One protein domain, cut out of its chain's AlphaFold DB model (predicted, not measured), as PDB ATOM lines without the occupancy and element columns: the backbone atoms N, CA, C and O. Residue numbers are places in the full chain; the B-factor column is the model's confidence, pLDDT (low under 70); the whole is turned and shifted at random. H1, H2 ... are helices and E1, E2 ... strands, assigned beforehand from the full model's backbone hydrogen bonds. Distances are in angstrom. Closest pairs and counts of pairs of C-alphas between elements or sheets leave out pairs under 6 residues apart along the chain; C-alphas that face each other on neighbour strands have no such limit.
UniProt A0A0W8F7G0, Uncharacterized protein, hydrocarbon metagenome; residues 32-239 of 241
ATOM      1  N   PRO A  32      35.413 -20.423 -49.233       52.78
ATOM      2  CA  PRO A  32      35.807 -19.141 -48.668       52.78
ATOM      3  C   PRO A  32      35.424 -18.018 -49.636       52.78
ATOM      4  O   PRO A  32      36.012 -17.867 -50.705       52.78
ATOM      5  N   MET A  33      34.425 -17.222 -49.261       62.09
ATOM      6  CA  MET A  33      33.936 -16.125 -50.090       62.09
ATOM      7  C   MET A  33      34.830 -14.894 -49.930       62.09
ATOM      8  O   MET A  33      35.188 -14.503 -48.815       62.09
ATOM      9  N   THR A  34      35.155 -14.252 -51.051       67.81
ATOM     10  CA  THR A  34      35.694 -12.889 -51.065       67.81
ATOM     11  C   THR A  34      34.527 -11.907 -51.021       67.81
ATOM     12  O   THR A  34      33.631 -11.990 -51.858       67.81
ATOM     13  N   LEU A  35      34.530 -10.965 -50.074       69.56
ATOM     14  CA  LEU A  35      33.557  -9.872 -50.045       69.56
ATOM     15  C   LEU A  35      34.186  -8.575 -50.545       69.56
ATOM     16  O   LEU A  35      35.181  -8.092 -49.994       69.56
ATOM     17  N   VAL A  36      33.545  -7.984 -51.555       70.50
ATOM     18  CA  VAL A  36      33.872  -6.667 -52.116       70.50
ATOM     19  C   VAL A  36      32.772  -5.668 -51.713       70.50
ATOM     20  O   VAL A  36      31.600  -6.056 -51.612       70.50
ATOM     21  N   PRO A  37      33.087  -4.380 -51.463       74.38
ATOM     22  CA  PRO A  37      32.115  -3.424 -50.950       74.38
ATOM     23  C   PRO A  37      30.893  -3.294 -51.851       74.38
ATOM     24  O   PRO A  37      31.005  -3.099 -53.059       74.38
ATOM     25  N   GLY A  38      29.712  -3.340 -51.239       60.41
ATOM     26  CA  GLY A  38      28.458  -2.995 -51.907       60.41
ATOM     27  C   GLY A  38      27.845  -4.062 -52.820       60.41
ATOM     28  O   GLY A  38      26.703  -3.855 -53.227       60.41
ATOM     29  N   ALA A  39      28.521  -5.184 -53.088       54.16
ATOM     30  CA  ALA A  39      28.016  -6.228 -53.989       54.16
ATOM     31  C   ALA A  39      27.725  -7.565 -53.289       54.16
ATOM     32  O   ALA A  39      26.715  -8.189 -53.605       54.16
ATOM     33  N   ASP A  40      28.517  -7.947 -52.280       63.47
ATOM     34  CA  ASP A  40      28.486  -9.312 -51.750       63.47
ATOM     35  C   ASP A  40      28.198  -9.381 -50.244       63.47
ATOM     36  O   ASP A  40      28.509  -8.475 -49.459       63.47
ATOM     37  N   TYR A  41      27.580 -10.489 -49.835       64.75
ATOM     38  CA  TYR A  41      27.423 -10.874 -48.440       64.75
ATOM     39  C   TYR A  41      27.578 -12.384 -48.296       64.75
ATOM     40  O   TYR A  41      27.178 -13.144 -49.174       64.75
ATOM     41  N   SER A  42      28.129 -12.800 -47.165       71.44
ATOM     42  CA  SER A  42      28.217 -14.201 -46.771       71.44
ATOM     43  C   SER A  42      27.134 -14.467 -45.730       71.44
ATOM     44  O   SER A  42      26.883 -13.610 -44.879       71.44
ATOM     45  N   GLU A  43      26.466 -15.618 -45.801       77.00
ATOM     46  CA  GLU A  43      25.343 -15.960 -44.923       77.00
ATOM     47  C   GLU A  43      25.409 -17.419 -44.466       77.00
ATOM     48  O   GLU A  43      25.726 -18.316 -45.247       77.00
ATOM     49  N   MET A  44      25.064 -17.642 -43.201       73.25
ATOM     50  CA  MET A  44      24.747 -18.941 -42.625       73.25
ATOM     51  C   MET A  44      23.287 -18.912 -42.155       73.25
ATOM     52  O   MET A  44      22.937 -18.143 -41.259       73.25
ATOM     53  N   ASP A  45      22.441 -19.757 -42.750       75.19
ATOM     54  CA  ASP A  45      21.027 -19.924 -42.388       75.19
ATOM     55  C   ASP A  45      20.792 -21.324 -41.814       75.19
ATOM     56  O   ASP A  45      21.041 -22.343 -42.464       75.19
ATOM     57  N   LEU A  46      20.327 -21.376 -40.570       73.62
ATOM     58  CA  LEU A  46      20.149 -22.598 -39.797       73.62
ATOM     59  C   LEU A  46      18.689 -22.703 -39.373       73.62
ATOM     60  O   LEU A  46      18.188 -21.893 -38.594       73.62
ATOM     61  N   THR A  47      17.998 -23.737 -39.847       68.38
ATOM     62  CA  THR A  47      16.582 -23.965 -39.537       68.38
ATOM     63  C   THR A  47      16.409 -25.045 -38.472       68.38
ATOM     64  O   THR A  47      17.084 -26.070 -38.486       68.38
ATOM     65  N   ASN A  48      15.474 -24.819 -37.542       56.78
ATOM     66  CA  ASN A  48      15.086 -25.762 -36.485       56.78
ATOM     67  C   ASN A  48      16.229 -26.232 -35.571       56.78
ATOM     68  O   ASN A  48      16.108 -27.283 -34.932       56.78
ATOM     69  N   LEU A  49      17.315 -25.464 -35.474       59.69
ATOM     70  CA  LEU A  49      18.470 -25.856 -34.682       59.69
ATOM     71  C   LEU A  49      18.230 -25.553 -33.198       59.69
ATOM     72  O   LEU A  49      17.796 -24.463 -32.823       59.69
ATOM     73  N   VAL A  50      18.552 -26.515 -32.339       57.91
ATOM     74  CA  VAL A  50      18.763 -26.261 -30.911       57.91
ATOM     75  C   VAL A  50      20.258 -26.025 -30.744       57.91
ATOM     76  O   VAL A  50      21.024 -26.981 -30.636       57.91
ATOM     77  N   LEU A  51      20.690 -24.762 -30.769       56.28
ATOM     78  CA  LEU A  51      22.108 -24.419 -30.580       56.28
ATOM     79  C   LEU A  51      22.608 -24.779 -29.173       56.28
ATOM     80  O   LEU A  51      23.806 -24.969 -28.966       56.28
ATOM     81  N   GLY A  52      21.701 -24.920 -28.201       58.38
ATOM     82  CA  GLY A  52      22.082 -25.093 -26.806       58.38
ATOM     83  C   GLY A  52      22.933 -23.903 -26.362       58.38
ATOM     84  O   GLY A  52      22.506 -22.762 -26.483       58.38
ATOM     85  N   SER A  53      24.142 -24.173 -25.874       55.88
ATOM     86  CA  SER A  53      25.140 -23.164 -25.497       55.88
ATOM     87  C   SER A  53      26.248 -22.962 -26.542       55.88
ATOM     88  O   SER A  53      27.250 -22.329 -26.220       55.88
ATOM     89  N   LYS A  54      26.122 -23.521 -27.756       66.06
ATOM     90  CA  LYS A  54      27.122 -23.324 -28.817       66.06
ATOM     91  C   LYS A  54      26.984 -21.931 -29.398       66.06
ATOM     92  O   LYS A  54      25.891 -21.580 -29.833       66.06
ATOM     93  N   ALA A  55      28.073 -21.174 -29.409       73.25
ATOM     94  CA  ALA A  55      28.104 -19.858 -30.031       73.25
ATOM     95  C   ALA A  55      28.386 -20.002 -31.529       73.25
ATOM     96  O   ALA A  55      29.091 -20.922 -31.942       73.25
ATOM     97  N   MET A  56      27.843 -19.104 -32.347       78.12
ATOM     98  CA  MET A  56      28.204 -19.047 -33.763       78.12
ATOM     99  C   MET A  56      29.445 -18.180 -33.941       78.12
ATOM    100  O   MET A  56      29.618 -17.195 -33.224       78.12
ATOM    101  N   THR A  57      30.296 -18.525 -34.897       81.06
ATOM    102  CA  THR A  57      31.523 -17.779 -35.188       81.06
ATOM    103  C   THR A  57      31.536 -17.277 -36.623       81.06
ATOM    104  O   THR A  57      30.995 -17.918 -37.524       81.06
ATOM    105  N   ILE A  58      32.149 -16.111 -36.819       84.19
ATOM    106  CA  ILE A  58      32.528 -15.571 -38.124       84.19
ATOM    107  C   ILE A  58      34.023 -15.314 -38.061       84.19
ATOM    108  O   ILE A  58      34.474 -14.494 -37.260       84.19
ATOM    109  N   SER A  59      34.774 -15.981 -38.920       84.19
ATOM    110  CA  SER A  59      36.219 -15.801 -39.011       84.19
ATOM    111  C   SER A  59      36.629 -15.461 -40.432       84.19
ATOM    112  O   SER A  59      35.870 -15.699 -41.368       84.19
ATOM    113  N   GLY A  60      37.803 -14.861 -40.580       85.31
ATOM    114  CA  GLY A  60      38.376 -14.552 -41.883       85.31
ATOM    115  C   GLY A  60      39.520 -13.561 -41.774       85.31
ATOM    116  O   GLY A  60      40.106 -13.374 -40.703       85.31
ATOM    117  N   SER A  61      39.842 -12.898 -42.880       84.06
ATOM    118  CA  SER A  61      40.836 -11.825 -42.895       84.06
ATOM    119  C   SER A  61      40.436 -10.706 -43.845       84.06
ATOM    120  O   SER A  61      39.696 -10.923 -44.802       84.06
ATOM    121  N   GLY A  62      40.880  -9.486 -43.574       84.75
ATOM    122  CA  GLY A  62      40.615  -8.368 -44.469       84.75
ATOM    123  C   GLY A  62      40.974  -7.024 -43.876       84.75
ATOM    124  O   GLY A  62      41.516  -6.930 -42.779       84.75
ATOM    125  N   GLU A  63      40.647  -5.971 -44.601       84.00
ATOM    126  CA  GLU A  63      40.785  -4.598 -44.134       84.00
ATOM    127  C   GLU A  63      39.530  -3.830 -44.526       84.00
ATOM    128  O   GLU A  63      39.129  -3.899 -45.685       84.00
ATOM    129  N   GLY A  64      38.913  -3.106 -43.590       82.69
ATOM    130  CA  GLY A  64      37.751  -2.259 -43.867       82.69
ATOM    131  C   GLY A  64      36.634  -2.355 -42.833       82.69
ATOM    132  O   GLY A  64      36.829  -2.826 -41.713       82.69
ATOM    133  N   GLU A  65      35.442  -1.889 -43.208       84.25
ATOM    134  CA  GLU A  65      34.238  -1.937 -42.370       84.25
ATOM    135  C   GLU A  65      33.353  -3.118 -42.783       84.25
ATOM    136  O   GLU A  65      32.905  -3.204 -43.930       84.25
ATOM    137  N   LEU A  66      33.063  -4.001 -41.829       83.12
ATOM    138  CA  LEU A  66      32.174  -5.147 -41.982       83.12
ATOM    139  C   LEU A  66      30.908  -4.924 -41.148       83.12
ATOM    140  O   LEU A  66      30.967  -4.605 -39.959       83.12
ATOM    141  N   GLN A  67      29.748  -5.099 -41.771       85.75
ATOM    142  CA  GLN A  67      28.463  -5.167 -41.088       85.75
ATOM    143  C   GLN A  67      28.114  -6.630 -40.840       85.75
ATOM    144  O   GLN A  67      28.098  -7.439 -41.767       85.75
ATOM    145  N   ILE A  68      27.808  -6.946 -39.591       83.88
ATOM    146  CA  ILE A  68      27.382  -8.263 -39.152       83.88
ATOM    147  C   ILE A  68      25.935  -8.159 -38.705       83.88
ATOM    148  O   ILE A  68      25.598  -7.317 -37.871       83.88
ATOM    149  N   THR A  69      25.095  -9.025 -39.248       85.94
ATOM    150  CA  THR A  69      23.680  -9.109 -38.911       85.94
ATOM    151  C   THR A  69      23.406 -10.504 -38.382       85.94
ATOM    152  O   THR A  69      23.593 -11.494 -39.081       85.94
ATOM    153  N   PHE A  70      22.963 -10.578 -37.137       84.69
ATOM    154  CA  PHE A  70      22.438 -11.787 -36.528       84.69
ATOM    155  C   PHE A  70      20.920 -11.668 -36.481       84.69
ATOM    156  O   PHE A  70      20.408 -10.651 -36.006       84.69
ATOM    157  N   SER A  71      20.194 -12.684 -36.931       86.56
ATOM    158  CA  SER A  71      18.761 -12.774 -36.694       86.56
ATOM    159  C   SER A  71      18.352 -14.115 -36.103       86.56
ATOM    160  O   SER A  71      18.963 -15.158 -36.337       86.56
ATOM    161  N   PHE A  72      17.304 -14.058 -35.297       86.25
ATOM    162  CA  PHE A  72      16.664 -15.200 -34.680       86.25
ATOM    163  C   PHE A  72      15.160 -15.078 -34.873       86.25
ATOM    164  O   PHE A  72      14.572 -14.071 -34.478       86.25
ATOM    165  N   THR A  73      14.545 -16.119 -35.422       89.69
ATOM    166  CA  THR A  73      13.101 -16.205 -35.624       89.69
ATOM    167  C   THR A  73      12.544 -17.427 -34.908       89.69
ATOM    168  O   THR A  73      13.075 -18.535 -35.020       89.69
ATOM    169  N   THR A  74      11.450 -17.237 -34.177       89.19
ATOM    170  CA  THR A  74      10.758 -18.309 -33.459       89.19
ATOM    171  C   THR A  74       9.252 -18.116 -33.497       89.19
ATOM    172  O   THR A  74       8.757 -17.005 -33.686       89.19
ATOM    173  N   THR A  75       8.515 -19.202 -33.289       92.12
ATOM    174  CA  THR A  75       7.054 -19.204 -33.256       92.12
ATOM    175  C   THR A  75       6.580 -19.495 -31.838       92.12
ATOM    176  O   THR A  75       6.925 -20.517 -31.249       92.12
ATOM    177  N   VAL A  76       5.762 -18.600 -31.296       92.75
ATOM    178  CA  VAL A  76       5.235 -18.658 -29.931       92.75
ATOM    179  C   VAL A  76       3.736 -18.952 -29.981       92.75
ATOM    180  O   VAL A  76       3.018 -18.297 -30.739       92.75
ATOM    181  N   PRO A  77       3.223 -19.916 -29.197       95.31
ATOM    182  CA  PRO A  77       1.796 -20.206 -29.166       95.31
ATOM    183  C   PRO A  77       0.997 -19.062 -28.530       95.31
ATOM    184  O   PRO A  77       1.436 -18.433 -27.562       95.31
ATOM    185  N   VAL A  78      -0.212 -18.843 -29.044       96.50
ATOM    186  CA  VAL A  78      -1.209 -17.956 -28.441       96.50
ATOM    187  C   VAL A  78      -2.112 -18.779 -27.532       96.50
ATOM    188  O   VAL A  78      -2.720 -19.763 -27.955       96.50
ATOM    189  N   VAL A  79      -2.227 -18.361 -26.276       94.69
ATOM    190  CA  VAL A  79      -3.104 -18.980 -25.280       94.69
ATOM    191  C   VAL A  79      -4.058 -17.913 -24.774       94.69
ATOM    192  O   VAL A  79      -3.637 -16.879 -24.264       94.69
ATOM    193  N   SER A  80      -5.360 -18.157 -24.936       92.88
ATOM    194  CA  SER A  80      -6.411 -17.230 -24.495       92.88
ATOM    195  C   SER A  80      -6.262 -15.805 -25.053       92.88
ATOM    196  O   SER A  80      -6.582 -14.837 -24.371       92.88
ATOM    197  N   GLY A  81      -5.792 -15.676 -26.299       93.44
ATOM    198  CA  GLY A  81      -5.628 -14.388 -26.987       93.44
ATOM    199  C   GLY A  81      -4.332 -13.641 -26.667       93.44
ATOM    200  O   GLY A  81      -4.113 -12.565 -27.217       93.44
ATOM    201  N   SER A  82      -3.451 -14.206 -25.839       95.12
ATOM    202  CA  SER A  82      -2.164 -13.598 -25.497       95.12
ATOM    203  C   SER A  82      -1.001 -14.541 -25.789       95.12
ATOM    204  O   SER A  82      -1.146 -15.764 -25.803       95.12
ATOM    205  N   TYR A  83       0.176 -13.965 -26.005       95.25
ATOM    206  CA  TYR A  83       1.430 -14.693 -26.176       95.25
ATOM    207  C   TYR A  83       2.439 -14.224 -25.129       95.25
ATOM    208  O   TYR A  83       2.392 -13.087 -24.650       95.25
ATOM    209  N   ASN A  84       3.347 -15.116 -24.745       94.00
ATOM    210  CA  ASN A  84       4.397 -14.824 -23.782       94.00
ATOM    211  C   ASN A  84       5.621 -15.675 -24.088       94.00
ATOM    212  O   ASN A  84       5.522 -16.889 -24.257       94.00
ATOM    213  N   TYR A  85       6.772 -15.027 -24.105       90.50
ATOM    214  CA  TYR A  85       8.047 -15.628 -24.409       90.50
ATOM    215  C   TYR A  85       9.099 -15.072 -23.456       90.50
ATOM    216  O   TYR A  85       9.223 -13.860 -23.293       90.50
ATOM    217  N   ASP A  86       9.811 -15.963 -22.774       87.94
ATOM    218  CA  ASP A  86      10.754 -15.632 -21.706       87.94
ATOM    219  C   ASP A  86      12.100 -16.276 -22.025       87.94
ATOM    220  O   ASP A  86      12.189 -17.487 -22.238       87.94
ATOM    221  N   ILE A  87      13.131 -15.444 -22.087       82.38
ATOM    222  CA  ILE A  87      14.502 -15.816 -22.401       82.38
ATOM    223  C   ILE A  87      15.357 -15.389 -21.218       82.38
ATOM    224  O   ILE A  87      15.344 -14.225 -20.830       82.38
ATOM    225  N   SER A  88      16.150 -16.299 -20.665       81.31
ATOM    226  CA  SER A  88      17.087 -15.984 -19.587       81.31
ATOM    227  C   SER A  88      18.516 -16.254 -20.035       81.31
ATOM    228  O   SER A  88      18.767 -17.237 -20.725       81.31
ATOM    229  N   GLY A  89      19.454 -15.411 -19.600       74.56
ATOM    230  CA  GLY A  89      20.873 -15.581 -19.924       74.56
ATOM    231  C   GLY A  89      21.292 -14.975 -21.267       74.56
ATOM    232  O   GLY A  89      22.325 -15.358 -21.799       74.56
ATOM    233  N   PHE A  90      20.502 -14.049 -21.806       74.12
ATOM    234  CA  PHE A  90      20.728 -13.428 -23.106       74.12
ATOM    235  C   PHE A  90      21.761 -12.297 -23.027       74.12
ATOM    236  O   PHE A  90      21.562 -11.340 -22.283       74.12
ATOM    237  N   GLU A  91      22.847 -12.378 -23.794       74.31
ATOM    238  CA  GLU A  91      23.868 -11.325 -23.837       74.31
ATOM    239  C   GLU A  91      23.514 -10.216 -24.842       74.31
ATOM    240  O   GLU A  91      23.154 -10.484 -25.989       74.31
ATOM    241  N   LEU A  92      23.628  -8.954 -24.407       70.12
ATOM    242  CA  LEU A  92      23.337  -7.773 -25.221       70.12
ATOM    243  C   LEU A  92      24.533  -6.813 -25.332       70.12
ATOM    244  O   LEU A  92      24.975  -6.284 -24.306       70.12
ATOM    245  N   PRO A  93      24.990  -6.472 -26.556       65.38
ATOM    246  CA  PRO A  93      24.661  -7.133 -27.830       65.38
ATOM    247  C   PRO A  93      25.199  -8.578 -27.861       65.38
ATOM    248  O   PRO A  93      26.192  -8.850 -27.192       65.38
ATOM    249  N   PRO A  94      24.634  -9.485 -28.680       65.00
ATOM    250  CA  PRO A  94      25.046 -10.892 -28.720       65.00
ATOM    251  C   PRO A  94      26.406 -11.099 -29.397       65.00
ATOM    252  O   PRO A  94      26.769 -12.219 -29.710       65.00
ATOM    253  N   PHE A  95      27.164 -10.040 -29.673       68.25
ATOM    254  CA  PHE A  95      28.463 -10.139 -30.324       68.25
ATOM    255  C   PHE A  95      29.567  -9.867 -29.313       68.25
ATOM    256  O   PHE A  95      29.616  -8.788 -28.714       68.25
ATOM    257  N   SER A  96      30.504 -10.797 -29.207       63.16
ATOM    258  CA  SER A  96      31.785 -10.582 -28.549       63.16
ATOM    259  C   SER A  96      32.900 -10.738 -29.581       63.16
ATOM    260  O   SER A  96      32.814 -11.545 -30.504       63.16
ATOM    261  N   ALA A  97      33.937  -9.917 -29.462       54.84
ATOM    262  CA  ALA A  97      35.189 -10.143 -30.167       54.84
ATOM    263  C   ALA A  97      36.284 -10.244 -29.102       54.84
ATOM    264  O   ALA A  97      36.256  -9.451 -28.149       54.84
ATOM    265  N   PRO A  98      37.248 -11.170 -29.224       50.28
ATOM    266  CA  PRO A  98      38.458 -11.103 -28.428       50.28
ATOM    267  C   PRO A  98      39.162  -9.791 -28.786       50.28
ATOM    268  O   PRO A  98      39.745  -9.640 -29.857       50.28
ATOM    269  N   VAL A  99      39.058  -8.797 -27.904       43.12
ATOM    270  CA  VAL A  99      39.737  -7.517 -28.091       43.12
ATOM    271  C   VAL A  99      41.236  -7.785 -27.966       43.12
ATOM    272  O   VAL A  99      41.760  -7.897 -26.859       43.12
ATOM    273  N   GLN A 100      41.952  -7.881 -29.087       42.31
ATOM    274  CA  GLN A 100      43.411  -7.810 -29.061       42.31
ATOM    275  C   GLN A 100      43.824  -6.352 -28.861       42.31
ATOM    276  O   GLN A 100      44.159  -5.633 -29.796       42.31
ATOM    277  N   GLN A 101      43.774  -5.893 -27.610       37.72
ATOM    278  CA  GLN A 101      44.343  -4.607 -27.229       37.72
ATOM    279  C   GLN A 101      45.834  -4.815 -26.943       37.72
ATOM    280  O   GLN A 101      46.211  -5.226 -25.844       37.72
ATOM    281  N   LYS A 102      46.711  -4.567 -27.923       39.59
ATOM    282  CA  LYS A 102      48.156  -4.578 -27.656       39.59
ATOM    283  C   LYS A 102      48.601  -3.199 -27.170       39.59
ATOM    284  O   LYS A 102      48.834  -2.278 -27.943       39.59
ATOM    285  N   SER A 103      48.689  -3.070 -25.848       33.88
ATOM    286  CA  SER A 103      49.419  -1.988 -25.187       33.88
ATOM    287  C   SER A 103      50.893  -2.070 -25.588       33.88
ATOM    288  O   SER A 103      51.545  -3.088 -25.346       33.88
ATOM    289  N   SER A 104      51.425  -1.015 -26.204       34.88
ATOM    290  CA  SER A 104      52.871  -0.813 -26.256       34.88
ATOM    291  C   SER A 104      53.257  -0.005 -25.016       34.88
ATOM    292  O   SER A 104      52.521   0.889 -24.602       34.88
ATOM    293  N   GLY A 105      54.400  -0.288 -24.392       41.44
ATOM    294  CA  GLY A 105      54.843   0.376 -23.153       41.44
ATOM    295  C   GLY A 105      55.043   1.903 -23.228       41.44
ATOM    296  O   GLY A 105      55.552   2.478 -22.272       41.44
ATOM    297  N   ALA A 106      54.658   2.558 -24.330       41.31
ATOM    298  CA  ALA A 106      54.671   4.006 -24.541       41.31
ATOM    299  C   ALA A 106      53.308   4.590 -24.999       41.31
ATOM    300  O   ALA A 106      53.218   5.794 -25.230       41.31
ATOM    301  N   GLY A 107      52.247   3.777 -25.125       35.88
ATOM    302  CA  GLY A 107      50.919   4.206 -25.590       35.88
ATOM    303  C   GLY A 107      50.155   3.127 -26.374       35.88
ATOM    304  O   GLY A 107      50.635   2.006 -26.561       35.88
ATOM    305  N   TYR A 108      48.951   3.463 -26.848       37.09
ATOM    306  CA  TYR A 108      48.171   2.595 -27.740       37.09
ATOM    307  C   TYR A 108      48.788   2.604 -29.145       37.09
ATOM    308  O   TYR A 108      48.874   3.663 -29.763       37.09
ATOM    309  N   ASP A 109      49.198   1.439 -29.651       41.75
ATOM    310  CA  ASP A 109      49.587   1.282 -31.054       41.75
ATOM    311  C   ASP A 109      48.335   0.969 -31.886       41.75
ATOM    312  O   ASP A 109      47.840  -0.157 -31.900       41.75
ATOM    313  N   LEU A 110      47.778   2.000 -32.526       43.16
ATOM    314  CA  LEU A 110      46.611   1.896 -33.409       43.16
ATOM    315  C   LEU A 110      46.969   1.374 -34.817       43.16
ATOM    316  O   LEU A 110      46.079   1.288 -35.659       43.16
ATOM    317  N   ALA A 111      48.245   1.065 -35.095       41.91
ATOM    318  CA  ALA A 111      48.728   0.635 -36.410       41.91
ATOM    319  C   ALA A 111      48.926  -0.892 -36.542       41.91
ATOM    320  O   ALA A 111      49.311  -1.367 -37.611       41.91
ATOM    321  N   GLY A 112      48.670  -1.673 -35.486       43.72
ATOM    322  CA  GLY A 112      48.685  -3.140 -35.537       43.72
ATOM    323  C   GLY A 112      47.371  -3.738 -36.073       43.72
ATOM    324  O   GLY A 112      46.319  -3.115 -35.916       43.72
ATOM    325  N   PRO A 113      47.392  -4.946 -36.671       54.50
ATOM    326  CA  PRO A 113      46.170  -5.646 -37.063       54.50
ATOM    327  C   PRO A 113      45.265  -5.896 -35.843       54.50
ATOM    328  O   PRO A 113      45.753  -6.237 -34.761       54.50
ATOM    329  N   GLY A 114      43.954  -5.718 -36.003       57.28
ATOM    330  CA  GLY A 114      42.981  -5.817 -34.916       57.28
ATOM    331  C   GLY A 114      41.535  -5.541 -35.336       57.28
ATOM    332  O   GLY A 114      41.245  -5.207 -36.484       57.28
ATOM    333  N   ILE A 115      40.623  -5.683 -34.369       55.09
ATOM    334  CA  ILE A 115      39.184  -5.426 -34.522       55.09
ATOM    335  C   ILE A 115      38.816  -4.214 -33.665       55.09
ATOM    336  O   ILE A 115      38.933  -4.246 -32.437       55.09
ATOM    337  N   LEU A 116      38.330  -3.153 -34.302       58.16
ATOM    338  CA  LEU A 116      37.726  -2.005 -33.638       58.16
ATOM    339  C   LEU A 116      36.200  -2.133 -33.701       58.16
ATOM    340  O   LEU A 116      35.604  -2.249 -34.771       58.16
ATOM    341  N   LEU A 117      35.559  -2.072 -32.536       58.09
ATOM    342  CA  LEU A 117      34.105  -2.109 -32.388       58.09
ATOM    343  C   LEU A 117      33.590  -0.674 -32.195       58.09
ATOM    344  O   LEU A 117      33.620  -0.179 -31.064       58.09
ATOM    345  N   PRO A 118      33.138   0.026 -33.250       48.72
ATOM    346  CA  PRO A 118      32.510   1.328 -33.085       48.72
ATOM    347  C   PRO A 118      31.290   1.226 -32.154       48.72
ATOM    348  O   PRO A 118      30.507   0.276 -32.188       48.72
ATOM    349  N   SER A 119      31.123   2.227 -31.289       48.31
ATOM    350  CA  SER A 119      30.052   2.271 -30.286       48.31
ATOM    351  C   SER A 119      28.653   2.447 -30.895       48.31
ATOM    352  O   SER A 119      27.656   2.205 -30.213       48.31
ATOM    353  N   LYS A 120      28.568   2.823 -32.178       47.88
ATOM    354  CA  LYS A 120      27.343   2.928 -32.982       47.88
ATOM    355  C   LYS A 120      27.639   2.648 -34.468       47.88
ATOM    356  O   LYS A 120      28.748   2.955 -34.901       47.88
ATOM    357  N   PRO A 121      26.653   2.195 -35.262       45.91
ATOM    358  CA  PRO A 121      25.345   1.701 -34.842       45.91
ATOM    359  C   PRO A 121      25.445   0.235 -34.393       45.91
ATOM    360  O   PRO A 121      25.946  -0.619 -35.121       45.91
ATOM    361  N   ASN A 122      24.995  -0.024 -33.166       59.06
ATOM    362  CA  ASN A 122      24.625  -1.358 -32.713       59.06
ATOM    363  C   ASN A 122      23.103  -1.333 -32.644       59.06
ATOM    364  O   ASN A 122      22.544  -0.762 -31.701       59.06
ATOM    365  N   ASP A 123      22.453  -1.851 -33.675       73.94
ATOM    366  CA  ASP A 123      21.003  -1.809 -33.778       73.94
ATOM    367  C   ASP A 123      20.417  -3.149 -33.356       73.94
ATOM    368  O   ASP A 123      20.926  -4.217 -33.680       73.94
ATOM    369  N   LEU A 124      19.352  -3.080 -32.572       77.38
ATOM    370  CA  LEU A 124      18.580  -4.219 -32.119       77.38
ATOM    371  C   LEU A 124      17.143  -3.926 -32.496       77.38
ATOM    372  O   LEU A 124      16.570  -2.932 -32.051       77.38
ATOM    373  N   THR A 125      16.578  -4.787 -33.322       86.31
ATOM    374  CA  THR A 125      15.183  -4.720 -33.714       86.31
ATOM    375  C   THR A 125      14.496  -5.986 -33.248       86.31
ATOM    376  O   THR A 125      14.985  -7.083 -33.491       86.31
ATOM    377  N   LEU A 126      13.358  -5.836 -32.583       89.31
ATOM    378  CA  LEU A 126      12.454  -6.937 -32.298       89.31
ATOM    379  C   LEU A 126      11.152  -6.692 -33.050       89.31
ATOM    380  O   LEU A 126      10.569  -5.611 -32.944       89.31
ATOM    381  N   THR A 127      10.694  -7.691 -33.787       93.50
ATOM    382  CA  THR A 127       9.400  -7.678 -34.458       93.50
ATOM    383  C   THR A 127       8.535  -8.824 -33.956       93.50
ATOM    384  O   THR A 127       9.032  -9.901 -33.621       93.50
ATOM    385  N   ALA A 128       7.231  -8.573 -33.892       95.25
ATOM    386  CA  ALA A 128       6.231  -9.581 -33.581       95.25
ATOM    387  C   ALA A 128       5.067  -9.472 -34.568       95.25
ATOM    388  O   ALA A 128       4.586  -8.364 -34.830       95.25
ATOM    389  N   SER A 129       4.629 -10.603 -35.121       96.38
ATOM    390  CA  SER A 129       3.492 -10.665 -36.043       96.38
ATOM    391  C   SER A 129       2.877 -12.074 -36.094       96.38
ATOM    392  O   SER A 129       3.622 -13.051 -36.073       96.38
ATOM    393  N   PRO A 130       1.545 -12.223 -36.194       96.75
ATOM    394  CA  PRO A 130       0.537 -11.174 -36.069       96.75
ATOM    395  C   PRO A 130       0.232 -10.858 -34.591       96.75
ATOM    396  O   PRO A 130      -0.040 -11.755 -33.798       96.75
ATOM    397  N   VAL A 131       0.234  -9.580 -34.205       96.88
ATOM    398  CA  VAL A 131      -0.044  -9.103 -32.835       96.88
ATOM    399  C   VAL A 131      -0.932  -7.859 -32.847       96.88
ATOM    400  O   VAL A 131      -0.981  -7.129 -33.829       96.88
ATOM    401  N   ARG A 132      -1.627  -7.588 -31.740       96.75
ATOM    402  CA  ARG A 132      -2.254  -6.283 -31.457       96.75
ATOM    403  C   ARG A 132      -1.312  -5.375 -30.679       96.75
ATOM    404  O   ARG A 132      -1.269  -4.169 -30.907       96.75
ATOM    405  N   SER A 133      -0.557  -5.959 -29.755       95.56
ATOM    406  CA  SER A 133       0.434  -5.249 -28.958       95.56
ATOM    407  C   SER A 133       1.630  -6.144 -28.660       95.56
ATOM    408  O   SER A 133       1.516  -7.371 -28.614       95.56
ATOM    409  N   MET A 134       2.785  -5.523 -28.449       95.06
ATOM    410  CA  MET A 134       4.010  -6.174 -28.005       95.06
ATOM    411  C   MET A 134       4.597  -5.407 -26.833       95.06
ATOM    412  O   MET A 134       4.886  -4.223 -26.933       95.06
ATOM    413  N   ASN A 135       4.806  -6.087 -25.720       93.25
ATOM    414  CA  ASN A 135       5.536  -5.590 -24.570       93.25
ATOM    415  C   ASN A 135       6.881  -6.293 -24.523       93.25
ATOM    416  O   ASN A 135       6.953  -7.514 -24.653       93.25
ATOM    417  N   VAL A 136       7.933  -5.518 -24.303       89.06
ATOM    418  CA  VAL A 136       9.295  -6.025 -24.179       89.06
ATOM    419  C   VAL A 136       9.826  -5.587 -22.829       89.06
ATOM    420  O   VAL A 136       9.853  -4.392 -22.534       89.06
ATOM    421  N   GLY A 137      10.200  -6.555 -22.003       86.50
ATOM    422  CA  GLY A 137      10.780  -6.366 -20.684       86.50
ATOM    423  C   GLY A 137      12.214  -6.873 -20.634       86.50
ATOM    424  O   GLY A 137      12.488  -7.972 -21.105       86.50
ATOM    425  N   PHE A 138      13.100  -6.105 -20.006       81.62
ATOM    426  CA  PHE A 138      14.477  -6.493 -19.713       81.62
ATOM    427  C   PHE A 138      14.734  -6.457 -18.210       81.62
ATOM    428  O   PHE A 138      14.328  -5.521 -17.516       81.62
ATOM    429  N   MET A 139      15.460  -7.455 -17.725       82.00
ATOM    430  CA  MET A 139      16.007  -7.516 -16.375       82.00
ATOM    431  C   MET A 139      17.491  -7.859 -16.480       82.00
ATOM    432  O   MET A 139      17.849  -8.895 -17.032       82.00
ATOM    433  N   TRP A 140      18.354  -6.984 -15.972       78.19
ATOM    434  CA  TRP A 140      19.798  -7.221 -15.960       78.19
ATOM    435  C   TRP A 140      20.162  -8.294 -14.926       78.19
ATOM    436  O   TRP A 140      19.663  -8.252 -13.800       78.19
ATOM    437  N   LEU A 141      21.012  -9.247 -15.313       76.81
ATOM    438  CA  LEU A 141      21.460 -10.375 -14.497       76.81
ATOM    439  C   LEU A 141      22.940 -10.181 -14.126       76.81
ATOM    440  O   LEU A 141      23.831 -10.705 -14.787       76.81
ATOM    441  N   ASP A 142      23.213  -9.430 -13.060       72.56
ATOM    442  CA  ASP A 142      24.567  -9.161 -12.540       72.56
ATOM    443  C   ASP A 142      24.877  -9.933 -11.242       72.56
ATOM    444  O   ASP A 142      25.711  -9.528 -10.436       72.56
ATOM    445  N   GLY A 143      24.178 -11.049 -11.014       61.91
ATOM    446  CA  GLY A 143      24.293 -11.851  -9.791       61.91
ATOM    447  C   GLY A 143      23.467 -11.331  -8.607       61.91
ATOM    448  O   GLY A 143      23.419 -11.995  -7.573       61.91
ATOM    449  N   ASN A 144      22.768 -10.197  -8.747       60.31
ATOM    450  CA  ASN A 144      21.830  -9.685  -7.747       60.31
ATOM    451  C   ASN A 144      20.370  -9.929  -8.177       60.31
ATOM    452  O   ASN A 144      19.904  -9.402  -9.184       60.31
ATOM    453  N   ALA A 145      19.623 -10.707  -7.390       58.16
ATOM    454  CA  ALA A 145      18.271 -11.165  -7.726       58.16
ATOM    455  C   ALA A 145      17.167 -10.079  -7.679       58.16
ATOM    456  O   ALA A 145      16.034 -10.359  -8.063       58.16
ATOM    457  N   ASN A 146      17.467  -8.851  -7.231       63.06
ATOM    458  CA  ASN A 146      16.462  -7.810  -6.950       63.06
ATOM    459  C   ASN A 146      16.437  -6.634  -7.952       63.06
ATOM    460  O   ASN A 146      16.002  -5.532  -7.611       63.06
ATOM    461  N   ARG A 147      16.904  -6.820  -9.191       69.56
ATOM    462  CA  ARG A 147      16.878  -5.762 -10.220       69.56
ATOM    463  C   ARG A 147      15.448  -5.550 -10.766       69.56
ATOM    464  O   ARG A 147      14.765  -6.531 -11.054       69.56
ATOM    465  N   PRO A 148      14.976  -4.299 -10.938       74.81
ATOM    466  CA  PRO A 148      13.648  -4.042 -11.485       74.81
ATOM    467  C   PRO A 148      13.580  -4.395 -12.975       74.81
ATOM    468  O   PRO A 148      14.537  -4.194 -13.724       74.81
ATOM    469  N   TRP A 149      12.415  -4.873 -13.413       82.25
ATOM    470  CA  TRP A 149      12.102  -4.982 -14.833       82.25
ATOM    471  C   TRP A 149      11.981  -3.589 -15.444       82.25
ATOM    472  O   TRP A 149      11.277  -2.727 -14.917       82.25
ATOM    473  N   THR A 150      12.618  -3.393 -16.593       79.69
ATOM    474  CA  THR A 150      12.354  -2.245 -17.464       79.69
ATOM    475  C   THR A 150      11.531  -2.739 -18.635       79.69
ATOM    476  O   THR A 150      12.017  -3.563 -19.406       79.69
ATOM    477  N   SER A 151      10.292  -2.268 -18.770       84.06
ATOM    478  CA  SER A 151       9.391  -2.698 -19.840       84.06
ATOM    479  C   SER A 151       8.863  -1.542 -20.668       84.06
ATOM    480  O   SER A 151       8.616  -0.455 -20.145       84.06
ATOM    481  N   ARG A 152       8.629  -1.800 -21.954       87.50
ATOM    482  CA  ARG A 152       7.965  -0.871 -22.873       87.50
ATOM    483  C   ARG A 152       6.965  -1.604 -23.751       87.50
ATOM    484  O   ARG A 152       7.195  -2.754 -24.114       87.50
ATOM    485  N   GLN A 153       5.882  -0.912 -24.087       91.62
ATOM    486  CA  GLN A 153       4.851  -1.398 -24.992       91.62
ATOM    487  C   GLN A 153       5.004  -0.753 -26.371       91.62
ATOM    488  O   GLN A 153       5.276   0.441 -26.486       91.62
ATOM    489  N   PHE A 154       4.765  -1.551 -27.399       92.06
ATOM    490  CA  PHE A 154       4.787  -1.210 -28.809       92.06
ATOM    491  C   PHE A 154       3.451  -1.662 -29.399       92.06
ATOM    492  O   PHE A 154       3.054  -2.819 -29.249       92.06
ATOM    493  N   GLN A 155       2.721  -0.735 -30.013       94.12
ATOM    494  CA  GLN A 155       1.451  -1.052 -30.665       94.12
ATOM    495  C   GLN A 155       1.711  -1.631 -32.051       94.12
ATOM    496  O   GLN A 155       2.692  -1.261 -32.702       94.12
ATOM    497  N   ALA A 156       0.842  -2.540 -32.483       94.62
ATOM    498  CA  ALA A 156       0.900  -3.057 -33.837       94.62
ATOM    499  C   ALA A 156       0.422  -2.019 -34.859       94.62
ATOM    500  O   ALA A 156      -0.413  -1.160 -34.560       94.62
ATOM    501  N   ASP A 157       0.949  -2.116 -36.073       94.50
ATOM    502  CA  ASP A 157       0.480  -1.360 -37.223       94.50
ATOM    503  C   ASP A 157      -0.791  -1.979 -37.846       94.50
ATOM    504  O   ASP A 157      -1.388  -2.925 -37.331       94.50
ATOM    505  N   GLN A 158      -1.218  -1.437 -38.989       92.94
ATOM    506  CA  GLN A 158      -2.389  -1.926 -39.728       92.94
ATOM    507  C   GLN A 158      -2.225  -3.358 -40.264       92.94
ATOM    508  O   GLN A 158      -3.221  -4.000 -40.592       92.94
ATOM    509  N   SER A 159      -0.992  -3.859 -40.338       94.12
ATOM    510  CA  SER A 159      -0.656  -5.217 -40.768       94.12
ATOM    511  C   SER A 159      -0.554  -6.189 -39.586       94.12
ATOM    512  O   SER A 159      -0.096  -7.316 -39.767       94.12
ATOM    513  N   ASN A 160      -0.972  -5.774 -38.381       95.44
ATOM    514  CA  ASN A 160      -0.783  -6.511 -37.129       95.44
ATOM    515  C   ASN A 160       0.698  -6.798 -36.818       95.44
ATOM    516  O   ASN A 160       1.018  -7.822 -36.214       95.44
ATOM    517  N   GLN A 161       1.616  -5.915 -37.216       96.56
ATOM    518  CA  GLN A 161       3.034  -6.036 -36.889       96.56
ATOM    519  C   GLN A 161       3.436  -4.986 -35.852       96.56
ATOM    520  O   GLN A 161       3.239  -3.790 -36.055       96.56
ATOM    521  N   ALA A 162       4.051  -5.418 -34.750       94.75
ATOM    522  CA  ALA A 162       4.697  -4.515 -33.799       94.75
ATOM    523  C   ALA A 162       6.218  -4.552 -33.984       94.75
ATOM    524  O   ALA A 162       6.800  -5.622 -34.169       94.75
ATOM    525  N   VAL A 163       6.866  -3.386 -33.904       92.88
ATOM    526  CA  VAL A 163       8.319  -3.234 -34.078       92.88
ATOM    527  C   VAL A 163       8.898  -2.421 -32.925       92.88
ATOM    528  O   VAL A 163       8.430  -1.322 -32.631       92.88
ATOM    529  N   ALA A 164       9.951  -2.940 -32.302       87.00
ATOM    530  CA  ALA A 164      10.746  -2.255 -31.293       87.00
ATOM    531  C   ALA A 164      12.185  -2.080 -31.792       87.00
ATOM    532  O   ALA A 164      12.767  -3.035 -32.299       87.00
ATOM    533  N   ARG A 165      12.757  -0.877 -31.656       82.75
ATOM    534  CA  ARG A 165      14.111  -0.524 -32.128       82.75
ATOM    535  C   ARG A 165      15.033  -0.092 -30.975       82.75
ATOM    536  O   ARG A 165      14.562   0.285 -29.900       82.75
ATOM    537  N   SER A 166      16.345  -0.205 -31.195       64.75
ATOM    538  CA  SER A 166      17.458  -0.090 -30.228       64.75
ATOM    539  C   SER A 166      17.452   1.177 -29.385       64.75
ATOM    540  O   SER A 166      17.737   1.111 -28.189       64.75
ATOM    541  N   ASP A 167      17.091   2.317 -29.967       56.91
ATOM    542  CA  ASP A 167      16.967   3.605 -29.277       56.91
ATOM    543  C   ASP A 167      15.966   3.562 -28.108       56.91
ATOM    544  O   ASP A 167      16.081   4.327 -27.146       56.91
ATOM    545  N   LEU A 168      15.024   2.619 -28.153       51.31
ATOM    546  CA  LEU A 168      14.020   2.380 -27.125       51.31
ATOM    547  C   LEU A 168      14.280   1.117 -26.287       51.31
ATOM    548  O   LEU A 168      13.600   0.936 -25.276       51.31
ATOM    549  N   LEU A 169      15.231   0.266 -26.686       55.69
ATOM    550  CA  LEU A 169      15.487  -1.045 -26.079       55.69
ATOM    551  C   LEU A 169      16.812  -1.135 -25.317       55.69
ATOM    552  O   LEU A 169      16.902  -1.994 -24.451       55.69
ATOM    553  N   TYR A 170      17.818  -0.305 -25.622       55.62
ATOM    554  CA  TYR A 170      19.181  -0.488 -25.110       55.62
ATOM    555  C   TYR A 170      19.250  -0.357 -23.578       55.62
ATOM    556  O   TYR A 170      19.140   0.760 -23.054       55.62
ATOM    557  N   PRO A 171      19.487  -1.447 -22.830       55.34
ATOM    558  CA  PRO A 171      19.885  -1.325 -21.448       55.34
ATOM    559  C   PRO A 171      21.399  -1.071 -21.441       55.34
ATOM    560  O   PRO A 171      22.201  -1.916 -21.813       55.34
ATOM    561  N   ASN A 172      21.802   0.147 -21.091       52.78
ATOM    562  CA  ASN A 172      23.183   0.425 -20.703       52.78
ATOM    563  C   ASN A 172      23.327  -0.010 -19.233       52.78
ATOM    564  O   ASN A 172      22.542   0.490 -18.416       52.78
ATOM    565  N   PRO A 173      24.263  -0.907 -18.862       58.66
ATOM    566  CA  PRO A 173      25.424  -1.409 -19.622       58.66
ATOM    567  C   PRO A 173      25.181  -2.682 -20.442       58.66
ATOM    568  O   PRO A 173      24.242  -3.410 -20.191       58.66
ATOM    569  N   SER A 174      26.082  -3.007 -21.374       65.75
ATOM    570  CA  SER A 174      26.124  -4.350 -21.971       65.75
ATOM    571  C   SER A 174      26.260  -5.430 -20.894       65.75
ATOM    572  O   SER A 174      26.911  -5.218 -19.867       65.75
ATOM    573  N   GLY A 175      25.663  -6.597 -21.124       71.12
ATOM    574  CA  GLY A 175      25.715  -7.695 -20.167       71.12
ATOM    575  C   GLY A 175      24.672  -8.767 -20.429       71.12
ATOM    576  O   GLY A 175      24.077  -8.825 -21.504       71.12
ATOM    577  N   VAL A 176      24.455  -9.610 -19.423       78.00
ATOM    578  CA  VAL A 176      23.507 -10.723 -19.479       78.00
ATOM    579  C   VAL A 176      22.145 -10.269 -18.962       78.00
ATOM    580  O   VAL A 176      22.038  -9.660 -17.899       78.00
ATOM    581  N   TYR A 177      21.092 -10.576 -19.706       79.75
ATOM    582  CA  TYR A 177      19.724 -10.158 -19.447       79.75
ATOM    583  C   TYR A 177      18.773 -11.347 -19.406       79.75
ATOM    584  O   TYR A 177      18.959 -12.374 -20.060       79.75
ATOM    585  N   ARG A 178      17.692 -11.171 -18.653       84.75
ATOM    586  CA  ARG A 178      16.439 -11.873 -18.882       84.75
ATOM    587  C   ARG A 178      15.529 -10.968 -19.700       84.75
ATOM    588  O   ARG A 178      15.328  -9.806 -19.342       84.75
ATOM    589  N   VAL A 179      14.999 -11.496 -20.791       84.44
ATOM    590  CA  VAL A 179      14.109 -10.801 -21.716       84.44
ATOM    591  C   VAL A 179      12.752 -11.468 -21.681       84.44
ATOM    592  O   VAL A 179      12.649 -12.687 -21.770       84.44
ATOM    593  N   ARG A 180      11.700 -10.662 -21.585       89.31
ATOM    594  CA  ARG A 180      10.326 -11.135 -21.683       89.31
ATOM    595  C   ARG A 180       9.593 -10.377 -22.772       89.31
ATOM    596  O   ARG A 180       9.555  -9.151 -22.743       89.31
ATOM    597  N   ILE A 181       8.997 -11.105 -23.704       91.69
ATOM    598  CA  ILE A 181       8.236 -10.569 -24.828       91.69
ATOM    599  C   ILE A 181       6.817 -11.111 -24.713       91.69
ATOM    600  O   ILE A 181       6.615 -12.323 -24.707       91.69
ATOM    601  N   PHE A 182       5.831 -10.235 -24.566       95.19
ATOM    602  CA  PHE A 182       4.448 -10.651 -24.341       95.19
ATOM    603  C   PHE A 182       3.450  -9.613 -24.829       95.19
ATOM    604  O   PHE A 182       3.743  -8.423 -24.880       95.19
ATOM    605  N   GLY A 183       2.232 -10.033 -25.122       96.06
ATOM    606  CA  GLY A 183       1.187  -9.111 -25.532       96.06
ATOM    607  C   GLY A 183      -0.052  -9.836 -25.999       96.06
ATOM    608  O   GLY A 183      -0.225 -11.030 -25.746       96.06
ATOM    609  N   ASP A 184      -0.892  -9.094 -26.704       97.12
ATOM    610  CA  ASP A 184      -2.156  -9.601 -27.216       97.12
ATOM    611  C   ASP A 184      -2.029  -9.921 -28.696       97.12
ATOM    612  O   ASP A 184      -1.446  -9.151 -29.466       97.12
ATOM    613  N   ALA A 185      -2.599 -11.048 -29.097       96.38
ATOM    614  CA  ALA A 185      -2.703 -11.461 -30.483       96.38
ATOM    615  C   ALA A 185      -4.094 -11.104 -31.053       96.38
ATOM    616  O   ALA A 185      -5.042 -10.844 -30.299       96.38
ATOM    617  N   PRO A 186      -4.257 -11.056 -32.386       94.81
ATOM    618  CA  PRO A 186      -5.573 -11.023 -33.013       94.81
ATOM    619  C   PRO A 186      -6.421 -12.245 -32.627       94.81
ATOM    620  O   PRO A 186      -5.895 -13.288 -32.252       94.81
ATOM    621  N   THR A 187      -7.748 -12.118 -32.713       90.25
ATOM    622  CA  THR A 187      -8.704 -13.130 -32.221       90.25
ATOM    623  C   THR A 187      -8.554 -14.498 -32.905       90.25
ATOM    624  O   THR A 187      -8.924 -15.520 -32.335       90.25
ATOM    625  N   ASP A 188      -8.043 -14.509 -34.129       90.38
ATOM    626  CA  ASP A 188      -7.860 -15.662 -35.009       90.38
ATOM    627  C   ASP A 188      -6.426 -16.218 -35.012       90.38
ATOM    628  O   ASP A 188      -6.176 -17.283 -35.578       90.38
ATOM    629  N   ALA A 189      -5.483 -15.537 -34.356       93.94
ATOM    630  CA  ALA A 189      -4.098 -15.977 -34.298       93.94
ATOM    631  C   ALA A 189      -3.919 -17.114 -33.282       93.94
ATOM    632  O   ALA A 189      -4.217 -16.974 -32.096       93.94
ATOM    633  N   THR A 190      -3.375 -18.240 -33.740       95.88
ATOM    634  CA  THR A 190      -2.973 -19.372 -32.886       95.88
ATOM    635  C   THR A 190      -1.491 -19.333 -32.526       95.88
ATOM    636  O   THR A 190      -1.065 -19.963 -31.556       95.88
ATOM    637  N   THR A 191      -0.704 -18.574 -33.284       96.00
ATOM    638  CA  THR A 191       0.738 -18.415 -33.112       96.00
ATOM    639  C   THR A 191       1.174 -16.995 -33.451       96.00
ATOM    640  O   THR A 191       0.575 -16.352 -34.311       96.00
ATOM    641  N   VAL A 192       2.258 -16.551 -32.823       95.81
ATOM    642  CA  VAL A 192       2.963 -15.301 -33.120       95.81
ATOM    643  C   VAL A 192       4.389 -15.637 -33.520       95.81
ATOM    644  O   VAL A 192       5.085 -16.351 -32.799       95.81
ATOM    645  N   GLU A 193       4.839 -15.119 -34.651       95.50
ATOM    646  CA  GLU A 193       6.247 -15.124 -35.015       95.50
ATOM    647  C   GLU A 193       6.954 -13.949 -34.336       95.50
ATOM    648  O   GLU A 193       6.508 -12.801 -34.419       95.50
ATOM    649  N   LEU A 194       8.055 -14.245 -33.653       93.12
ATOM    650  CA  LEU A 194       8.965 -13.259 -33.092       93.12
ATOM    651  C   LEU A 194      10.266 -13.300 -33.882       93.12
ATOM    652  O   LEU A 194      10.854 -14.372 -34.020       93.12
ATOM    653  N   THR A 195      10.734 -12.141 -34.341       91.44
ATOM    654  CA  THR A 195      12.053 -12.010 -34.967       91.44
ATOM    655  C   THR A 195      12.887 -10.973 -34.232       91.44
ATOM    656  O   THR A 195      12.503  -9.811 -34.112       91.44
ATOM    657  N   LEU A 196      14.045 -11.397 -33.739       86.94
ATOM    658  CA  LEU A 196      15.072 -10.531 -33.182       86.94
ATOM    659  C   LEU A 196      16.177 -10.367 -34.222       86.94
ATOM    660  O   LEU A 196      16.732 -11.360 -34.674       86.94
ATOM    661  N   THR A 197      16.544  -9.133 -34.540       86.69
ATOM    662  CA  THR A 197      17.660  -8.807 -35.429       86.69
ATOM    663  C   THR A 197      18.632  -7.901 -34.697       86.69
ATOM    664  O   THR A 197      18.243  -6.833 -34.226       86.69
ATOM    665  N   SER A 198      19.895  -8.306 -34.611       81.31
ATOM    666  CA  SER A 198      20.985  -7.480 -34.110       81.31
ATOM    667  C   SER A 198      21.969  -7.185 -35.231       81.31
ATOM    668  O   SER A 198      22.490  -8.100 -35.862       81.31
ATOM    669  N   GLU A 199      22.244  -5.908 -35.455       81.25
ATOM    670  CA  GLU A 199      23.252  -5.442 -36.395       81.25
ATOM    671  C   GLU A 199      24.409  -4.794 -35.649       81.25
ATOM    672  O   GLU A 199      24.211  -3.978 -34.744       81.25
ATOM    673  N   ARG A 200      25.626  -5.143 -36.056       77.19
ATOM    674  CA  ARG A 200      26.859  -4.588 -35.516       77.19
ATOM    675  C   ARG A 200      27.819  -4.264 -36.638       77.19
ATOM    676  O   ARG A 200      28.022  -5.064 -37.543       77.19
ATOM    677  N   ARG A 201      28.443  -3.095 -36.553       78.31
ATOM    678  CA  ARG A 201      29.551  -2.734 -37.438       78.31
ATOM    679  C   ARG A 201      30.873  -2.956 -36.733       78.31
ATOM    680  O   ARG A 201      30.994  -2.659 -35.543       78.31
ATOM    681  N   VAL A 202      31.844  -3.471 -37.469       76.56
ATOM    682  CA  VAL A 202      33.210  -3.696 -37.003       76.56
ATOM    683  C   VAL A 202      34.183  -3.165 -38.043       76.56
ATOM    684  O   VAL A 202      33.947  -3.291 -39.242       76.56
ATOM    685  N   VAL A 203      35.267  -2.551 -37.586       81.19
ATOM    686  CA  VAL A 203      36.392  -2.174 -38.442       81.19
ATOM    687  C   VAL A 203      37.493  -3.194 -38.203       81.19
ATOM    688  O   VAL A 203      37.898  -3.412 -37.061       81.19
ATOM    689  N   ILE A 204      37.934  -3.847 -39.267       79.94
ATOM    690  CA  ILE A 204      38.885  -4.956 -39.231       79.94
ATOM    691  C   ILE A 204      40.143  -4.525 -39.978       79.94
ATOM    692  O   ILE A 204      40.063  -3.860 -41.011       79.94
ATOM    693  N   ASN A 205      41.295  -4.920 -39.450       81.75
ATOM    694  CA  ASN A 205      42.579  -4.864 -40.132       81.75
ATOM    695  C   ASN A 205      43.326  -6.174 -39.844       81.75
ATOM    696  O   ASN A 205      43.767  -6.397 -38.718       81.75
ATOM    697  N   GLY A 206      43.436  -7.053 -40.834       82.25
ATOM    698  CA  GLY A 206      44.036  -8.377 -40.713       82.25
ATOM    699  C   GLY A 206      43.039  -9.488 -40.339       82.25
ATOM    700  O   GLY A 206      41.855  -9.400 -40.675       82.25
ATOM    701  N   PRO A 207      43.514 -10.583 -39.715       82.12
ATOM    702  CA  PRO A 207      42.673 -11.718 -39.354       82.12
ATOM    703  C   PRO A 207      41.693 -11.366 -38.231       82.12
ATOM    704  O   PRO A 207      42.024 -10.607 -37.316       82.12
ATOM    705  N   PHE A 208      40.504 -11.959 -38.274       80.81
ATOM    706  CA  PHE A 208      39.457 -11.751 -37.283       80.81
ATOM    707  C   PHE A 208      38.726 -13.050 -36.935       80.81
ATOM    708  O   PHE A 208      38.619 -13.965 -37.748       80.81
ATOM    709  N   ASP A 209      38.200 -13.082 -35.715       81.44
ATOM    710  CA  ASP A 209      37.280 -14.097 -35.208       81.44
ATOM    711  C   ASP A 209      36.245 -13.377 -34.337       81.44
ATOM    712  O   ASP A 209      36.599 -12.626 -33.420       81.44
ATOM    713  N   ILE A 210      34.971 -13.509 -34.690       79.06
ATOM    714  CA  ILE A 210      33.852 -12.808 -34.069       79.06
ATOM    715  C   ILE A 210      32.833 -13.840 -33.627       79.06
ATOM    716  O   ILE A 210      32.331 -14.626 -34.428       79.06
ATOM    717  N   VAL A 211      32.481 -13.783 -32.349       78.12
ATOM    718  CA  VAL A 211      31.570 -14.733 -31.726       78.12
ATOM    719  C   VAL A 211      30.203 -14.080 -31.564       78.12
ATOM    720  O   VAL A 211      30.055 -13.080 -30.858       78.12
ATOM    721  N   ALA A 212      29.192 -14.669 -32.191       77.31
ATOM    722  CA  ALA A 212      27.791 -14.411 -31.909       77.31
ATOM    723  C   ALA A 212      27.324 -15.372 -30.800       77.31
ATOM    724  O   ALA A 212      27.051 -16.551 -31.038       77.31
ATOM    725  N   ASN A 213      27.264 -14.865 -29.569       72.94
ATOM    726  CA  ASN A 213      26.766 -15.589 -28.415       72.94
ATOM    727  C   ASN A 213      25.247 -15.785 -28.525       72.94
ATOM    728  O   ASN A 213      24.452 -14.860 -28.354       72.94
ATOM    729  N   THR A 214      24.857 -17.027 -28.782       69.62
ATOM    730  CA  THR A 214      23.463 -17.478 -28.838       69.62
ATOM    731  C   THR A 214      22.996 -18.116 -27.530       69.62
ATOM    732  O   THR A 214      21.940 -18.749 -27.498       69.62
ATOM    733  N   ALA A 215      23.741 -17.954 -26.431       67.31
ATOM    734  CA  ALA A 215      23.314 -18.435 -25.125       67.31
ATOM    735  C   ALA A 215      21.937 -17.864 -24.747       67.31
ATOM    736  O   ALA A 215      21.651 -16.675 -24.900       67.31
ATOM    737  N   GLY A 216      21.071 -18.752 -24.262       63.00
ATOM    738  CA  GLY A 216      19.699 -18.426 -23.892       63.00
ATOM    739  C   GLY A 216      18.697 -18.488 -25.047       63.00
ATOM    740  O   GLY A 216      17.507 -18.626 -24.770       63.00
ATOM    741  N   PHE A 217      19.118 -18.463 -26.320       65.88
ATOM    742  CA  PHE A 217      18.176 -18.617 -27.431       65.88
ATOM    743  C   PHE A 217      17.683 -20.076 -27.539       65.88
ATOM    744  O   PHE A 217      18.490 -21.008 -27.579       65.88
ATOM    745  N   PRO A 218      16.361 -20.320 -27.564       66.69
ATOM    746  CA  PRO A 218      15.800 -21.663 -27.676       66.69
ATOM    747  C   PRO A 218      15.701 -22.098 -29.144       66.69
ATOM    748  O   PRO A 218      16.257 -21.478 -30.044       66.69
ATOM    749  N   GLN A 219      14.996 -23.194 -29.415       70.12
ATOM    750  CA  GLN A 219      14.801 -23.671 -30.781       70.12
ATOM    751  C   GLN A 219      14.185 -22.587 -31.683       70.12
ATOM    752  O   GLN A 219      13.195 -21.939 -31.329       70.12
ATOM    753  N   GLY A 220      14.767 -22.413 -32.865       77.75
ATOM    754  CA  GLY A 220      14.291 -21.454 -33.850       77.75
ATOM    755  C   GLY A 220      15.100 -21.509 -35.136       77.75
ATOM    756  O   GLY A 220      15.889 -22.436 -35.360       77.75
ATOM    757  N   ARG A 221      14.876 -20.514 -35.987       84.19
ATOM    758  CA  ARG A 221      15.697 -20.250 -37.162       84.19
ATOM    759  C   ARG A 221      16.715 -19.176 -36.815       84.19
ATOM    760  O   ARG A 221      16.347 -18.138 -36.272       84.19
ATOM    761  N   TYR A 222      17.968 -19.437 -37.139       83.25
ATOM    762  CA  TYR A 222      19.078 -18.531 -36.903       83.25
ATOM    763  C   TYR A 222      19.684 -18.135 -38.236       83.25
ATOM    764  O   TYR A 222      19.874 -18.981 -39.104       83.25
ATOM    765  N   ASN A 223      20.007 -16.859 -38.370       84.75
ATOM    766  CA  ASN A 223      20.704 -16.324 -39.519       84.75
ATOM    767  C   ASN A 223      21.899 -15.515 -39.035       84.75
ATOM    768  O   ASN A 223      21.768 -14.687 -38.129       84.75
ATOM    769  N   LEU A 224      23.054 -15.740 -39.639       84.44
ATOM    770  CA  LEU A 224      24.234 -14.929 -39.408       84.44
ATOM    771  C   LEU A 224      24.784 -14.484 -40.751       84.44
ATOM    772  O   LEU A 224      25.109 -15.305 -41.605       84.44
ATOM    773  N   ARG A 225      24.883 -13.173 -40.933       86.25
ATOM    774  CA  ARG A 225      25.279 -12.556 -42.189       86.25
ATOM    775  C   ARG A 225      26.424 -11.585 -41.971       86.25
ATOM    776  O   ARG A 225      26.404 -10.805 -41.022       86.25
ATOM    777  N   ALA A 226      27.379 -11.593 -42.891       85.44
ATOM    778  CA  ALA A 226      28.478 -10.642 -42.965       85.44
ATOM    779  C   ALA A 226      28.425  -9.907 -44.311       85.44
ATOM    780  O   ALA A 226      28.258 -10.528 -45.359       85.44
ATOM    781  N   ARG A 227      28.550  -8.579 -44.293       87.75
ATOM    782  CA  ARG A 227      28.523  -7.723 -45.485       87.75
ATOM    783  C   ARG A 227      29.641  -6.691 -45.418       87.75
ATOM    784  O   ARG A 227      29.709  -5.922 -44.461       87.75
ATOM    785  N   ALA A 228      30.462  -6.610 -46.462       87.00
ATOM    786  CA  ALA A 228      31.470  -5.562 -46.585       87.00
ATOM    787  C   ALA A 228      30.808  -4.204 -46.885       87.00
ATOM    788  O   ALA A 228      30.126  -4.031 -47.902       87.00
ATOM    789  N   ILE A 229      31.007  -3.234 -45.993       85.12
ATOM    790  CA  ILE A 229      30.602  -1.834 -46.186       85.12
ATOM    791  C   ILE A 229      31.696  -1.077 -46.938       85.12
ATOM    792  O   ILE A 229      31.402  -0.311 -47.854       85.12
ATOM    793  N   SER A 230      32.952  -1.315 -46.569       84.62
ATOM    794  CA  SER A 230      34.137  -0.780 -47.240       84.62
ATOM    795  C   SER A 230      35.310  -1.750 -47.096       84.62
ATOM    796  O   SER A 230      35.293  -2.599 -46.208       84.62
ATOM    797  N   GLY A 231      36.322  -1.609 -47.957       83.75
ATOM    798  CA  GLY A 231      37.529  -2.434 -47.925       83.75
ATOM    799  C   GLY A 231      37.373  -3.817 -48.564       83.75
ATOM    800  O   GLY A 231      36.517  -3.998 -49.417       83.75
ATOM    801  N   SER A 232      38.219  -4.781 -48.223       83.31
ATOM    802  CA  SER A 232      38.244  -6.107 -48.861       83.31
ATOM    803  C   SER A 232      38.417  -7.204 -47.828       83.31
ATOM    804  O   SER A 232      39.292  -7.100 -46.967       83.31
ATOM    805  N   PHE A 233      37.617  -8.261 -47.950       83.44
ATOM    806  CA  PHE A 233      37.652  -9.403 -47.044       83.44
ATOM    807  C   PHE A 233      37.768 -10.707 -47.817       83.44
ATOM    808  O   PHE A 233      37.117 -10.885 -48.845       83.44
ATOM    809  N   GLU A 234      38.563 -11.625 -47.290       83.44
ATOM    810  CA  GLU A 234      38.820 -12.944 -47.852       83.44
ATOM    811  C   GLU A 234      38.626 -14.012 -46.774       83.44
ATOM    812  O   GLU A 234      38.836 -13.761 -45.582       83.44
ATOM    813  N   GLN A 235      38.264 -15.221 -47.211       81.62
ATOM    814  CA  GLN A 235      38.148 -16.397 -46.344       81.62
ATOM    815  C   GLN A 235      37.134 -16.216 -45.217       81.62
ATOM    816  O   GLN A 235      37.393 -16.591 -44.078       81.62
ATOM    817  N   ILE A 236      35.980 -15.615 -45.526       80.62
ATOM    818  CA  ILE A 236      34.908 -15.534 -44.537       80.62
ATOM    819  C   ILE A 236      34.287 -16.914 -44.360       80.62
ATOM    820  O   ILE A 236      33.634 -17.437 -45.263       80.62
ATOM    821  N   GLU A 237      34.475 -17.460 -43.167       82.25
ATOM    822  CA  GLU A 237      33.974 -18.760 -42.750       82.25
ATOM    823  C   GLU A 237      33.030 -18.602 -41.559       82.25
ATOM    824  O   GLU A 237      33.298 -17.844 -40.619       82.25
ATOM    825  N   PHE A 238      31.928 -19.352 -41.595       82.75
ATOM    826  CA  PHE A 238      30.985 -19.459 -40.490       82.75
ATOM    827  C   PHE A 238      31.138 -20.798 -39.787       82.75
ATOM    828  O   PHE A 238      31.258 -21.839 -40.435       82.75
ATOM    829  N   GLY A 239      31.065 -20.782 -38.462       79.25
ATOM    830  CA  GLY A 239      31.219 -21.989 -37.666       79.25
ATOM    831  C   GLY A 239      30.471 -21.947 -36.345       79.25
ATOM    832  O   GLY A 239      29.634 -21.079 -36.086       79.25
TER     833      GLY A 239
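What this domain is: This is residues 32 to 239 of the 241 residues of an uncharacterized protein of hydrocarbon metagenome (UniProt A0A0W8F7G0). Two sheets make a sandwich, only partly face to face, with crossed strands: a large branched sheet, whose long strands E3, E11 and E12 fold back sharply, and a smaller four-stranded sheet over part of it. Residues 103 to 108 stick out from the long link between E4 and E5. The printed part has 208 residues, mostly strand in class, with twelve named strands and one named helix, H1, between E9 and E10. The smaller sheet runs E4, E10, E7, E8, antiparallel throughout, as are the larger sheet's neighbour pairs. The whole is compact, with a radius of gyration of the C-alphas of 18.7 A, and spans 61 by 40 by 30 A.

Where its parts are: E1, residues 33 to 35, begins at C-alpha (33.936, -16.125, -50.090). E2, residues 41 to 49, is 22.2 A long. E3, residues 56 to 77, is 26.8 A from end to end and bends by 165 degrees at residue 70. E4, residues 82 to 92, spans 26.2 A. E5 is residues 114 to 116. E6, residues 122 to 129, and E7, residues 133 to 140, measure 23.3 A and 23.4 A. E8 is residues 150 to 155, E9 162 to 165 and H1 166 to 169. E10, residues 175 to 184, is 28.8 A long. E11, residues 191 to 212, spans 27.4 A. E12, residues 220 to 239, spans 17.4 A and ends at C-alpha (31.219, -21.989, -37.666); E11 and E12 also bend by 165 degrees, at residues 209 and 233.

How they stand to each other: E11 lies on one side of E3, with N 70 and O 198 2.8 A apart, and E12 on the other, with N 67 and O 227 at 2.8 A. E1 and E2 lie on one side of E12; N 35 and O 233 are 2.9 A apart, N 44 and O 224 2.8 A. E3 lies on one side of E11, and on the other side lie E5, with N 114 and O 205 at 2.8 A, and E6, with N 125 and O 197 at 2.8 A. E9 is E6's other neighbour, with N 126 and O 164 at 2.9 A. In the smaller sheet the pairs within hydrogen-bond range include N 85 and O 181 of E4 and E10 at 2.8 A, N 135 and O 182 of E7 and E10 at 2.7 A, and, in the hairpin E7 and E8, N 134 and O 154 at 2.8 A. The facing parts of the sheets are 10.2 A centre to centre, their strands at 46 degrees. H1 only grazes the smaller sheet, with residues 168 to 169; it is too short for any O i to N i+4 pair.

The domain as a whole: The C-alphas of Ala 106 and Asp 188, the two farthest apart, are 66.4 A apart. The printed part has no cut. The link from E4 to E5, 21 residues, is long. The mean pLDDT of the printed part is 76.1; 65 residues are under 70, among them 93 to 122.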